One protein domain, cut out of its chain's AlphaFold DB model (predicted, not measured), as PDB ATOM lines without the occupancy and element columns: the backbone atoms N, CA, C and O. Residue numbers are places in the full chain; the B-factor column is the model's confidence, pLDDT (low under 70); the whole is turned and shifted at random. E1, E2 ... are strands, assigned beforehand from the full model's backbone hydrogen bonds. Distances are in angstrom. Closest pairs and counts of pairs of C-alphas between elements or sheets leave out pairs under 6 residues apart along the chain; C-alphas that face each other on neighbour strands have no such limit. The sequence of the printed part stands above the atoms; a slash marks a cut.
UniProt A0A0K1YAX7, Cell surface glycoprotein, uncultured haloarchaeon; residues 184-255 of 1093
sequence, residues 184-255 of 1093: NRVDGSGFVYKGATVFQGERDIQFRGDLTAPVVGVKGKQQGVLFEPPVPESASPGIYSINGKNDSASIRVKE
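This is residues 184 to 255 of the 1093 residues of the protein "Cell surface glycoprotein" of uncultured haloarchaeon (UniProt A0A0K1YAX7). Little regular structure: a twisted, curled sheet, E2 E6 E5 E4 in order, mixed, with a separate parallel pair, E1 and E3, at its E2 end. Printed are 72 residues, 22 in six named strands, E1 to E6 along the chain, no named helix: all strand. It is compact, radius of gyration of the C-alphas 11.0 A, spanning 33 by 26 by 15 A.

E2 is residues 197 to 199, E6 250 to 254, E5 238 to 241, E4 215 to 217. E6, 13.5 A long, ends at C-alpha 254 (141.677, 78.176, 113.119). E1, 189 to 192, begins at C-alpha 189 (147.985, 78.842, 97.827); E3 is 205 to 207.

E4, E5 and E6 form a meander, each the antiparallel neighbour of the one before: N 241 to O 216 is 2.8 A, N 240 to O 251 3.0 A. E2 and E6 are parallel, N 198 to O 252 2.9 A; E1 and E3 likewise, N 206 to O 190 2.8 A.

The printed part has no cut, one long link, residues 218 to 237, and pLDDT under 70 at Val 186.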
ATOM      1  N   ASN A 184     151.306  75.274  97.373       72.81
ATOM      2  CA  ASN A 184     152.511  76.067  97.561       72.81
ATOM      3  C   ASN A 184     152.458  76.767  98.931       72.81
ATOM      4  O   ASN A 184     151.505  77.473  99.245       72.81
ATOM      5  N   ARG A 185     153.490  76.560  99.755       74.19
ATOM      6  CA  ARG A 185     153.589  77.121 101.114       74.19
ATOM      7  C   ARG A 185     154.385  78.418 101.204       74.19
ATOM      8  O   ARG A 185     154.321  79.074 102.239       74.19
ATOM      9  N   VAL A 186     155.116  78.775 100.152       68.06
ATOM     10  CA  VAL A 186     155.771  80.081 100.032       68.06
ATOM     11  C   VAL A 186     154.697  81.145  99.794       68.06
ATOM     12  O   VAL A 186     154.659  82.138 100.520       68.06
ATOM     13  N   ASP A 187     153.772  80.847  98.874       74.44
ATOM     14  CA  ASP A 187     152.701  81.738  98.396       74.44
ATOM     15  C   ASP A 187     151.292  81.309  98.880       74.44
ATOM     16  O   ASP A 187     150.319  81.460  98.142       74.44
ATOM     17  N   GLY A 188     151.185  80.655 100.047       76.19
ATOM     18  CA  GLY A 188     149.927  80.363 100.772       76.19
ATOM     19  C   GLY A 188     148.802  79.583 100.051       76.19
ATOM     20  O   GLY A 188     147.701  79.447 100.597       76.19
ATOM     21  N   SER A 189     149.028  79.074  98.839       80.06
ATOM     22  CA  SER A 189     147.985  78.842  97.827       80.06
ATOM     23  C   SER A 189     147.883  77.391  97.359       80.06
ATOM     24  O   SER A 189     148.877  76.673  97.261       80.06
ATOM     25  N   GLY A 190     146.668  76.937  97.020       76.94
ATOM     26  CA  GLY A 190     146.465  75.582  96.491       76.94
ATOM     27  C   GLY A 190     145.145  74.893  96.830       76.94
ATOM     28  O   GLY A 190     144.158  75.522  97.204       76.94
ATOM     29  N   PHE A 191     145.106  73.568  96.691       76.69
ATOM     30  CA  PHE A 191     143.905  72.761  96.938       76.69
ATOM     31  C   PHE A 191     143.876  72.142  98.340       76.69
ATOM     32  O   PHE A 191     144.851  71.560  98.787       76.69
ATOM     33  N   VAL A 192     142.729  72.197  99.024       77.81
ATOM     34  CA  VAL A 192     142.524  71.574 100.343       77.81
ATOM     35  C   VAL A 192     141.397  70.538 100.320       77.81
ATOM     36  O   VAL A 192     140.389  70.690  99.622       77.81
ATOM     37  N   TYR A 193     141.577  69.478 101.107       77.06
ATOM     38  CA  TYR A 193     140.811  68.230 101.080       77.06
ATOM     39  C   TYR A 193     140.154  67.923 102.440       77.06
ATOM     40  O   TYR A 193     140.335  68.632 103.437       77.06
ATOM     41  N   LYS A 194     139.363  66.842 102.507       75.94
ATOM     42  CA  LYS A 194     138.696  66.402 103.746       75.94
ATOM     43  C   LYS A 194     139.702  66.218 104.892       75.94
ATOM     44  O   LYS A 194     140.716  65.551 104.745       75.94
ATOM     45  N   GLY A 195     139.396  66.801 106.048       74.69
ATOM     46  CA  GLY A 195     140.251  66.816 107.238       74.69
ATOM     47  C   GLY A 195     141.114  68.075 107.400       74.69
ATOM     48  O   GLY A 195     141.596  68.314 108.510       74.69
ATOM     49  N   ALA A 196     141.270  68.901 106.357       80.25
ATOM     50  CA  ALA A 196     142.183  70.045 106.360       80.25
ATOM     51  C   ALA A 196     141.932  71.035 107.504       80.25
ATOM     52  O   ALA A 196     140.791  71.340 107.870       80.25
ATOM     53  N   THR A 197     143.022  71.586 108.040       85.81
ATOM     54  CA  THR A 197     142.971  72.762 108.911       85.81
ATOM     55  C   THR A 197     143.293  74.002 108.088       85.81
ATOM     56  O   THR A 197     144.440  74.165 107.678       85.81
ATOM     57  N   VAL A 198     142.295  74.864 107.891       89.31
ATOM     58  CA  VAL A 198     142.428  76.184 107.250       89.31
ATOM     59  C   VAL A 198     142.517  77.281 108.310       89.31
ATOM     60  O   VAL A 198     141.962  77.129 109.403       89.31
ATOM     61  N   PHE A 199     143.191  78.383 108.021       91.00
ATOM     62  CA  PHE A 199     143.374  79.508 108.931       91.00
ATOM     63  C   PHE A 199     142.662  80.764 108.414       91.00
ATOM     64  O   PHE A 199     142.465  80.959 107.219       91.00
ATOM     65  N   GLN A 200     142.229  81.605 109.350       90.88
ATOM     66  CA  GLN A 200     141.707  82.946 109.088       90.88
ATOM     67  C   GLN A 200     142.732  83.775 108.297       90.88
ATOM     68  O   GLN A 200     143.829  83.995 108.796       90.88
ATOM     69  N   GLY A 201     142.364  84.258 107.108       87.31
ATOM     70  CA  GLY A 201     143.233  85.078 106.256       87.31
ATOM     71  C   GLY A 201     143.390  84.518 104.844       87.31
ATOM     72  O   GLY A 201     143.209  85.285 103.906       87.31
ATOM     73  N   GLU A 202     143.635  83.205 104.719       88.50
ATOM     74  CA  GLU A 202     143.975  82.491 103.469       88.50
ATOM     75  C   GLU A 202     143.035  82.799 102.296       88.50
ATOM     76  O   GLU A 202     141.853  82.447 102.324       88.50
ATOM     77  N   ARG A 203     143.564  83.396 101.229       86.25
ATOM     78  CA  ARG A 203     142.805  83.848 100.060       86.25
ATOM     79  C   ARG A 203     142.856  82.826  98.937       86.25
ATOM     80  O   ARG A 203     141.802  82.400  98.464       86.25
ATOM     81  N   ASP A 204     144.051  82.362  98.592       85.88
ATOM     82  CA  ASP A 204     144.300  81.633  97.343       85.88
ATOM     83  C   ASP A 204     144.216  80.098  97.483       85.88
ATOM     84  O   ASP A 204     144.847  79.331  96.751       85.88
ATOM     85  N   ILE A 205     143.354  79.630  98.397       86.06
ATOM     86  CA  ILE A 205     143.015  78.208  98.563       86.06
ATOM     87  C   ILE A 205     141.710  77.823  97.845       86.06
ATOM     88  O   ILE A 205     140.794  78.628  97.691       86.06
ATOM     89  N   GLN A 206     141.569  76.556  97.453       83.69
ATOM     90  CA  GLN A 206     140.373  76.008  96.795       83.69
ATOM     91  C   GLN A 206     140.008  74.627  97.357       83.69
ATOM     92  O   GLN A 206     140.878  73.865  97.761       83.69
ATOM     93  N   PHE A 207     138.724  74.260  97.385       82.56
ATOM     94  CA  PHE A 207     138.301  72.931  97.860       82.56
ATOM     95  C   PHE A 207     138.390  71.865  96.759       82.56
ATOM     96  O   PHE A 207     138.065  72.136  95.601       82.56
ATOM     97  N   ARG A 208     138.802  70.642  97.124       72.94
ATOM     98  CA  ARG A 208     138.948  69.494  96.211       72.94
ATOM     99  C   ARG A 208     138.543  68.169  96.888       72.94
ATOM    100  O   ARG A 208     138.493  68.063  98.115       72.94
ATOM    101  N   GLY A 209     138.232  67.151  96.080       70.25
ATOM    102  CA  GLY A 209     137.727  65.851  96.547       70.25
ATOM    103  C   GLY A 209     136.316  65.958  97.135       70.25
ATOM    104  O   GLY A 209     135.495  66.721  96.631       70.25
ATOM    105  N   ASP A 210     136.044  65.244  98.230       71.44
ATOM    106  CA  ASP A 210     134.739  65.222  98.921       71.44
ATOM    107  C   ASP A 210     134.282  66.586  99.495       71.44
ATOM    108  O   ASP A 210     133.216  66.672 100.107       71.44
ATOM    109  N   LEU A 211     135.084  67.649  99.369       75.88
ATOM    110  CA  LEU A 211     134.723  69.002  99.788       75.88
ATOM    111  C   LEU A 211     134.087  69.794  98.640       75.88
ATOM    112  O   LEU A 211     134.773  70.355  97.789       75.88
ATOM    113  N   THR A 212     132.764  69.936  98.687       80.75
ATOM    114  CA  THR A 212     132.025  70.870  97.827       80.75
ATOM    115  C   THR A 212     131.824  72.205  98.544       80.75
ATOM    116  O   THR A 212     131.312  72.236  99.664       80.75
ATOM    117  N   ALA A 213     132.185  73.318  97.902       81.31
ATOM    118  CA  ALA A 213     131.852  74.658  98.389       81.31
ATOM    119  C   ALA A 213     130.379  75.026  98.078       81.31
ATOM    120  O   ALA A 213     129.885  74.665  97.005       81.31
ATOM    121  N   PRO A 214     129.678  75.767  98.958       87.75
ATOM    122  CA  PRO A 214     130.074  76.135 100.318       87.75
ATOM    123  C   PRO A 214     129.834  74.997 101.325       87.75
ATOM    124  O   PRO A 214     128.801  74.327 101.304       87.75
ATOM    125  N   VAL A 215     130.749  74.842 102.282       90.44
ATOM    126  CA  VAL A 215     130.568  73.970 103.452       90.44
ATOM    127  C   VAL A 215     129.810  74.697 104.569       90.44
ATOM    128  O   VAL A 215     129.769  75.923 104.631       90.44
ATOM    129  N   VAL A 216     129.203  73.943 105.486       92.44
ATOM    130  CA  VAL A 216     128.314  74.450 106.542       92.44
ATOM    131  C   VAL A 216     128.883  74.157 107.932       92.44
ATOM    132  O   VAL A 216     129.236  73.016 108.248       92.44
ATOM    133  N   GLY A 217     128.956  75.175 108.790       91.75
ATOM    134  CA  GLY A 217     129.475  75.050 110.153       91.75
ATOM    135  C   GLY A 217     128.625  74.129 111.039       91.75
ATOM    136  O   GLY A 217     127.396  74.228 111.075       91.75
ATOM    137  N   VAL A 218     129.285  73.220 111.763       90.81
ATOM    138  CA  VAL A 218     128.648  72.046 112.401       90.81
ATOM    139  C   VAL A 218     127.973  72.353 113.745       90.81
ATOM    140  O   VAL A 218     126.982  71.727 114.118       90.81
ATOM    141  N   LYS A 219     128.538  73.275 114.531       87.88
ATOM    142  CA  LYS A 219     128.140  73.563 115.923       87.88
ATOM    143  C   LYS A 219     128.667  74.929 116.360       87.88
ATOM    144  O   LYS A 219     129.516  75.485 115.680       87.88
ATOM    145  N   GLY A 220     128.238  75.435 117.516       87.81
ATOM    146  CA  GLY A 220     128.813  76.653 118.105       87.81
ATOM    147  C   GLY A 220     128.449  77.933 117.344       87.81
ATOM    148  O   GLY A 220     127.361  78.026 116.781       87.81
ATOM    149  N   LYS A 221     129.349  78.929 117.339       83.19
ATOM    150  CA  LYS A 221     129.119  80.238 116.689       83.19
ATOM    151  C   LYS A 221     128.903  80.123 115.176       83.19
ATOM    152  O   LYS A 221     128.186  80.930 114.602       83.19
ATOM    153  N   GLN A 222     129.504  79.110 114.560       83.75
ATOM    154  CA  GLN A 222     129.427  78.819 113.135       83.75
ATOM    155  C   GLN A 222     128.237  77.930 112.739       83.75
ATOM    156  O   GLN A 222     128.114  77.588 111.567       83.75
ATOM    157  N   GLN A 223     127.375  77.496 113.667       90.44
ATOM    158  CA  GLN A 223     126.338  76.512 113.341       90.44
ATOM    159  C   GLN A 223     125.373  77.024 112.258       90.44
ATOM    160  O   GLN A 223     124.660  78.002 112.468       90.44
ATOM    161  N   GLY A 224     125.328  76.338 111.112       84.50
ATOM    162  CA  GLY A 224     124.506  76.736 109.962       84.50
ATOM    163  C   GLY A 224     125.068  77.898 109.130       84.50
ATOM    164  O   GLY A 224     124.400  78.344 108.201       84.50
ATOM    165  N   VAL A 225     126.275  78.386 109.434       90.56
ATOM    166  CA  VAL A 225     126.976  79.407 108.639       90.56
ATOM    167  C   VAL A 225     127.614  78.741 107.418       90.56
ATOM    168  O   VAL A 225     128.307  77.733 107.566       90.56
ATOM    169  N   LEU A 226     127.376  79.305 106.231       89.44
ATOM    170  CA  LEU A 226     128.041  78.911 104.985       89.44
ATOM    171  C   LEU A 226     129.482  79.436 104.958       89.44
ATOM    172  O   LEU A 226     129.754  80.524 105.463       89.44
ATOM    173  N   PHE A 227     130.388  78.664 104.366       90.00
ATOM    174  CA  PHE A 227     131.810  78.969 104.274       90.00
ATOM    175  C   PHE A 227     132.386  78.412 102.970       90.00
ATOM    176  O   PHE A 227     132.176  77.250 102.623       90.00
ATOM    177  N   GLU A 228     133.135  79.246 102.269       89.44
ATOM    178  CA  GLU A 228     133.829  78.967 101.013       89.44
ATOM    179  C   GLU A 228     135.116  79.811 100.987       89.44
ATOM    180  O   GLU A 228     135.156  80.829 101.686       89.44
ATOM    181  N   PRO A 229     136.171  79.411 100.255       87.44
ATOM    182  CA  PRO A 229     137.340  80.264 100.054       87.44
ATOM    183  C   PRO A 229     136.984  81.518  99.231       87.44
ATOM    184  O   PRO A 229     136.087  81.435  98.384       87.44
ATOM    185  N   PRO A 230     137.670  82.662  99.416       89.81
ATOM    186  CA  PRO A 230     138.768  82.921 100.358       89.81
ATOM    187  C   PRO A 230     138.302  82.933 101.825       89.81
ATOM    188  O   PRO A 230     137.186  83.354 102.120       89.81
ATOM    189  N   VAL A 231     139.156  82.497 102.754       88.38
ATOM    190  CA  VAL A 231     138.869  82.382 104.192       88.38
ATOM    191  C   VAL A 231     138.924  83.755 104.877       88.38
ATOM    192  O   VAL A 231     140.010  84.284 105.117       88.38
ATOM    193  N   PRO A 232     137.788  84.346 105.299       88.06
ATOM    194  CA  PRO A 232     137.814  85.675 105.900       88.06
ATOM    195  C   PRO A 232     138.530  85.670 107.257       88.06
ATOM    196  O   PRO A 232     138.280  84.787 108.079       88.06
ATOM    197  N   GLU A 233     139.300  86.721 107.564       86.81
ATOM    198  CA  GLU A 233     139.893  86.940 108.901       86.81
ATOM    199  C   GLU A 233     138.840  86.843 110.028       86.81
ATOM    200  O   GLU A 233     139.095  86.351 111.124       86.81
ATOM    201  N   SER A 234     137.604  87.262 109.735       87.19
ATOM    202  CA  SER A 234     136.460  87.238 110.657       87.19
ATOM    203  C   SER A 234     135.690  85.905 110.722       87.19
ATOM    204  O   SER A 234     134.667  85.821 111.412       87.19
ATOM    205  N   ALA A 235     136.148  84.850 110.038       87.12
ATOM    206  CA  ALA A 235     135.535  83.521 110.106       87.12
ATOM    207  C   ALA A 235     135.537  82.972 111.544       87.12
ATOM    208  O   ALA A 235     136.453  83.225 112.318       87.12
ATOM    209  N   SER A 236     134.519  82.197 111.932       91.44
ATOM    210  CA  SER A 236     134.443  81.631 113.289       91.44
ATOM    211  C   SER A 236     135.214  80.305 113.388       91.44
ATOM    212  O   SER A 236     134.821  79.351 112.718       91.44
ATOM    213  N   PRO A 237     136.243  80.172 114.252       92.12
ATOM    214  CA  PRO A 237     137.025  78.941 114.346       92.12
ATOM    215  C   PRO A 237     136.207  77.683 114.695       92.12
ATOM    216  O   PRO A 237     135.293  77.694 115.528       92.12
ATOM    217  N   GLY A 238     136.586  76.558 114.090       89.38
ATOM    218  CA  GLY A 238     136.047  75.220 114.332       89.38
ATOM    219  C   GLY A 238     135.618  74.493 113.053       89.38
ATOM    220  O   GLY A 238     136.122  74.774 111.975       89.38
ATOM    221  N   ILE A 239     134.734  73.497 113.180       91.19
ATOM    222  CA  ILE A 239     134.470  72.527 112.099       91.19
ATOM    223  C   ILE A 239     133.346  73.001 111.169       91.19
ATOM    224  O   ILE A 239     132.251  73.331 111.641       91.19
ATOM    225  N   TYR A 240     133.608  72.947 109.862       92.31
ATOM    226  CA  TYR A 240     132.652  73.149 108.770       92.31
ATOM    227  C   TYR A 240     132.625  71.912 107.867       92.31
ATOM    228  O   TYR A 240     133.641  71.247 107.713       92.31
ATOM    229  N   SER A 241     131.467  71.566 107.309       92.69
ATOM    230  CA  SER A 241     131.211  70.267 106.666       92.69
ATOM    231  C   SER A 241     130.187  70.366 105.537       92.69
ATOM    232  O   SER A 241     129.276  71.187 105.631       92.69
ATOM    233  N   ILE A 242     130.265  69.510 104.520       89.12
ATOM    234  CA  ILE A 242     129.392  69.583 103.329       89.12
ATOM    235  C   ILE A 242     127.877  69.525 103.614       89.12
ATOM    236  O   ILE A 242     127.084  69.954 102.781       89.12
ATOM    237  N   ASN A 243     127.442  69.020 104.777       87.62
ATOM    238  CA  ASN A 243     126.019  68.926 105.137       87.62
ATOM    239  C   ASN A 243     125.653  69.516 106.520       87.62
ATOM    240  O   ASN A 243     124.525  69.336 106.987       87.62
ATOM    241  N   GLY A 244     126.588  70.198 107.189       86.12
ATOM    242  CA  GLY A 244     126.394  70.769 108.529       86.12
ATOM    243  C   GLY A 244     126.483  69.772 109.693       86.12
ATOM    244  O   GLY A 244     126.097  70.116 110.810       86.12
ATOM    245  N   LYS A 245     126.977  68.548 109.469       86.06
ATOM    246  CA  LYS A 245     127.112  67.498 110.488       86.06
ATOM    247  C   LYS A 245     128.544  66.972 110.613       86.06
ATOM    248  O   LYS A 245     129.311  66.910 109.657       86.06
ATOM    249  N   ASN A 246     128.856  66.492 111.817       80.69
ATOM    250  CA  ASN A 246     130.162  65.956 112.217       80.69
ATOM    251  C   ASN A 246     130.473  64.549 111.637       80.69
ATOM    252  O   ASN A 246     131.484  63.961 112.010       80.69
ATOM    253  N   ASP A 247     129.601  63.986 110.796       79.38
ATOM    254  CA  ASP A 247     129.718  62.665 110.157       79.38
ATOM    255  C   ASP A 247     129.996  62.751 108.640       79.38
ATOM    256  O   ASP A 247     129.897  61.748 107.940       79.38
ATOM    257  N   SER A 248     130.344  63.938 108.123       82.56
ATOM    258  CA  SER A 248     130.612  64.177 106.698       82.56
ATOM    259  C   SER A 248     131.954  64.872 106.439       82.56
ATOM    260  O   SER A 248     132.593  65.391 107.363       82.56
ATOM    261  N   ALA A 249     132.375  64.883 105.168       78.25
ATOM    262  CA  ALA A 249     133.586  65.557 104.713       78.25
ATOM    263  C   ALA A 249     133.617  67.015 105.197       78.25
ATOM    264  O   ALA A 249     132.642  67.765 105.074       78.25
ATOM    265  N   SER A 250     134.723  67.381 105.842       84.38
ATOM    266  CA  SER A 250     134.803  68.581 106.668       84.38
ATOM    267  C   SER A 250     136.216  69.140 106.783       84.38
ATOM    268  O   SER A 250     137.196  68.424 106.610       84.38
ATOM    269  N   ILE A 251     136.287  70.428 107.108       88.38
ATOM    270  CA  ILE A 251     137.501  71.199 107.391       88.38
ATOM    271  C   ILE A 251     137.421  71.820 108.787       88.38
ATOM    272  O   ILE A 251     136.352  71.892 109.405       88.38
ATOM    273  N   ARG A 252     138.554  72.315 109.280       89.69
ATOM    274  CA  ARG A 252     138.688  72.996 110.569       89.69
ATOM    275  C   ARG A 252     139.291  74.385 110.380       89.69
ATOM    276  O   ARG A 252     140.476  74.491 110.107       89.69
ATOM    277  N   VAL A 253     138.505  75.429 110.616       91.75
ATOM    278  CA  VAL A 253     138.996  76.813 110.675       91.75
ATOM    279  C   VAL A 253     139.726  77.051 112.004       91.75
ATOM    280  O   VAL A 253     139.209  76.677 113.064       91.75
ATOM    281  N   LYS A 254     140.896  77.689 111.966       91.06
ATOM    282  CA  LYS A 254     141.677  78.176 113.119       91.06
ATOM    283  C   LYS A 254     142.055  79.656 112.940       91.06
ATOM    284  O   LYS A 254     141.949  80.207 111.854       91.06
ATOM    285  N   GLU A 255     142.529  80.266 114.019       91.19
ATOM    286  CA  GLU A 255     143.253  81.544 114.025       91.19
ATOM    287  C   GLU A 255     144.756  81.264 113.818       91.19
ATOM    288  O   GLU A 255     145.285  80.401 114.536       91.19
TER     289      GLU A 255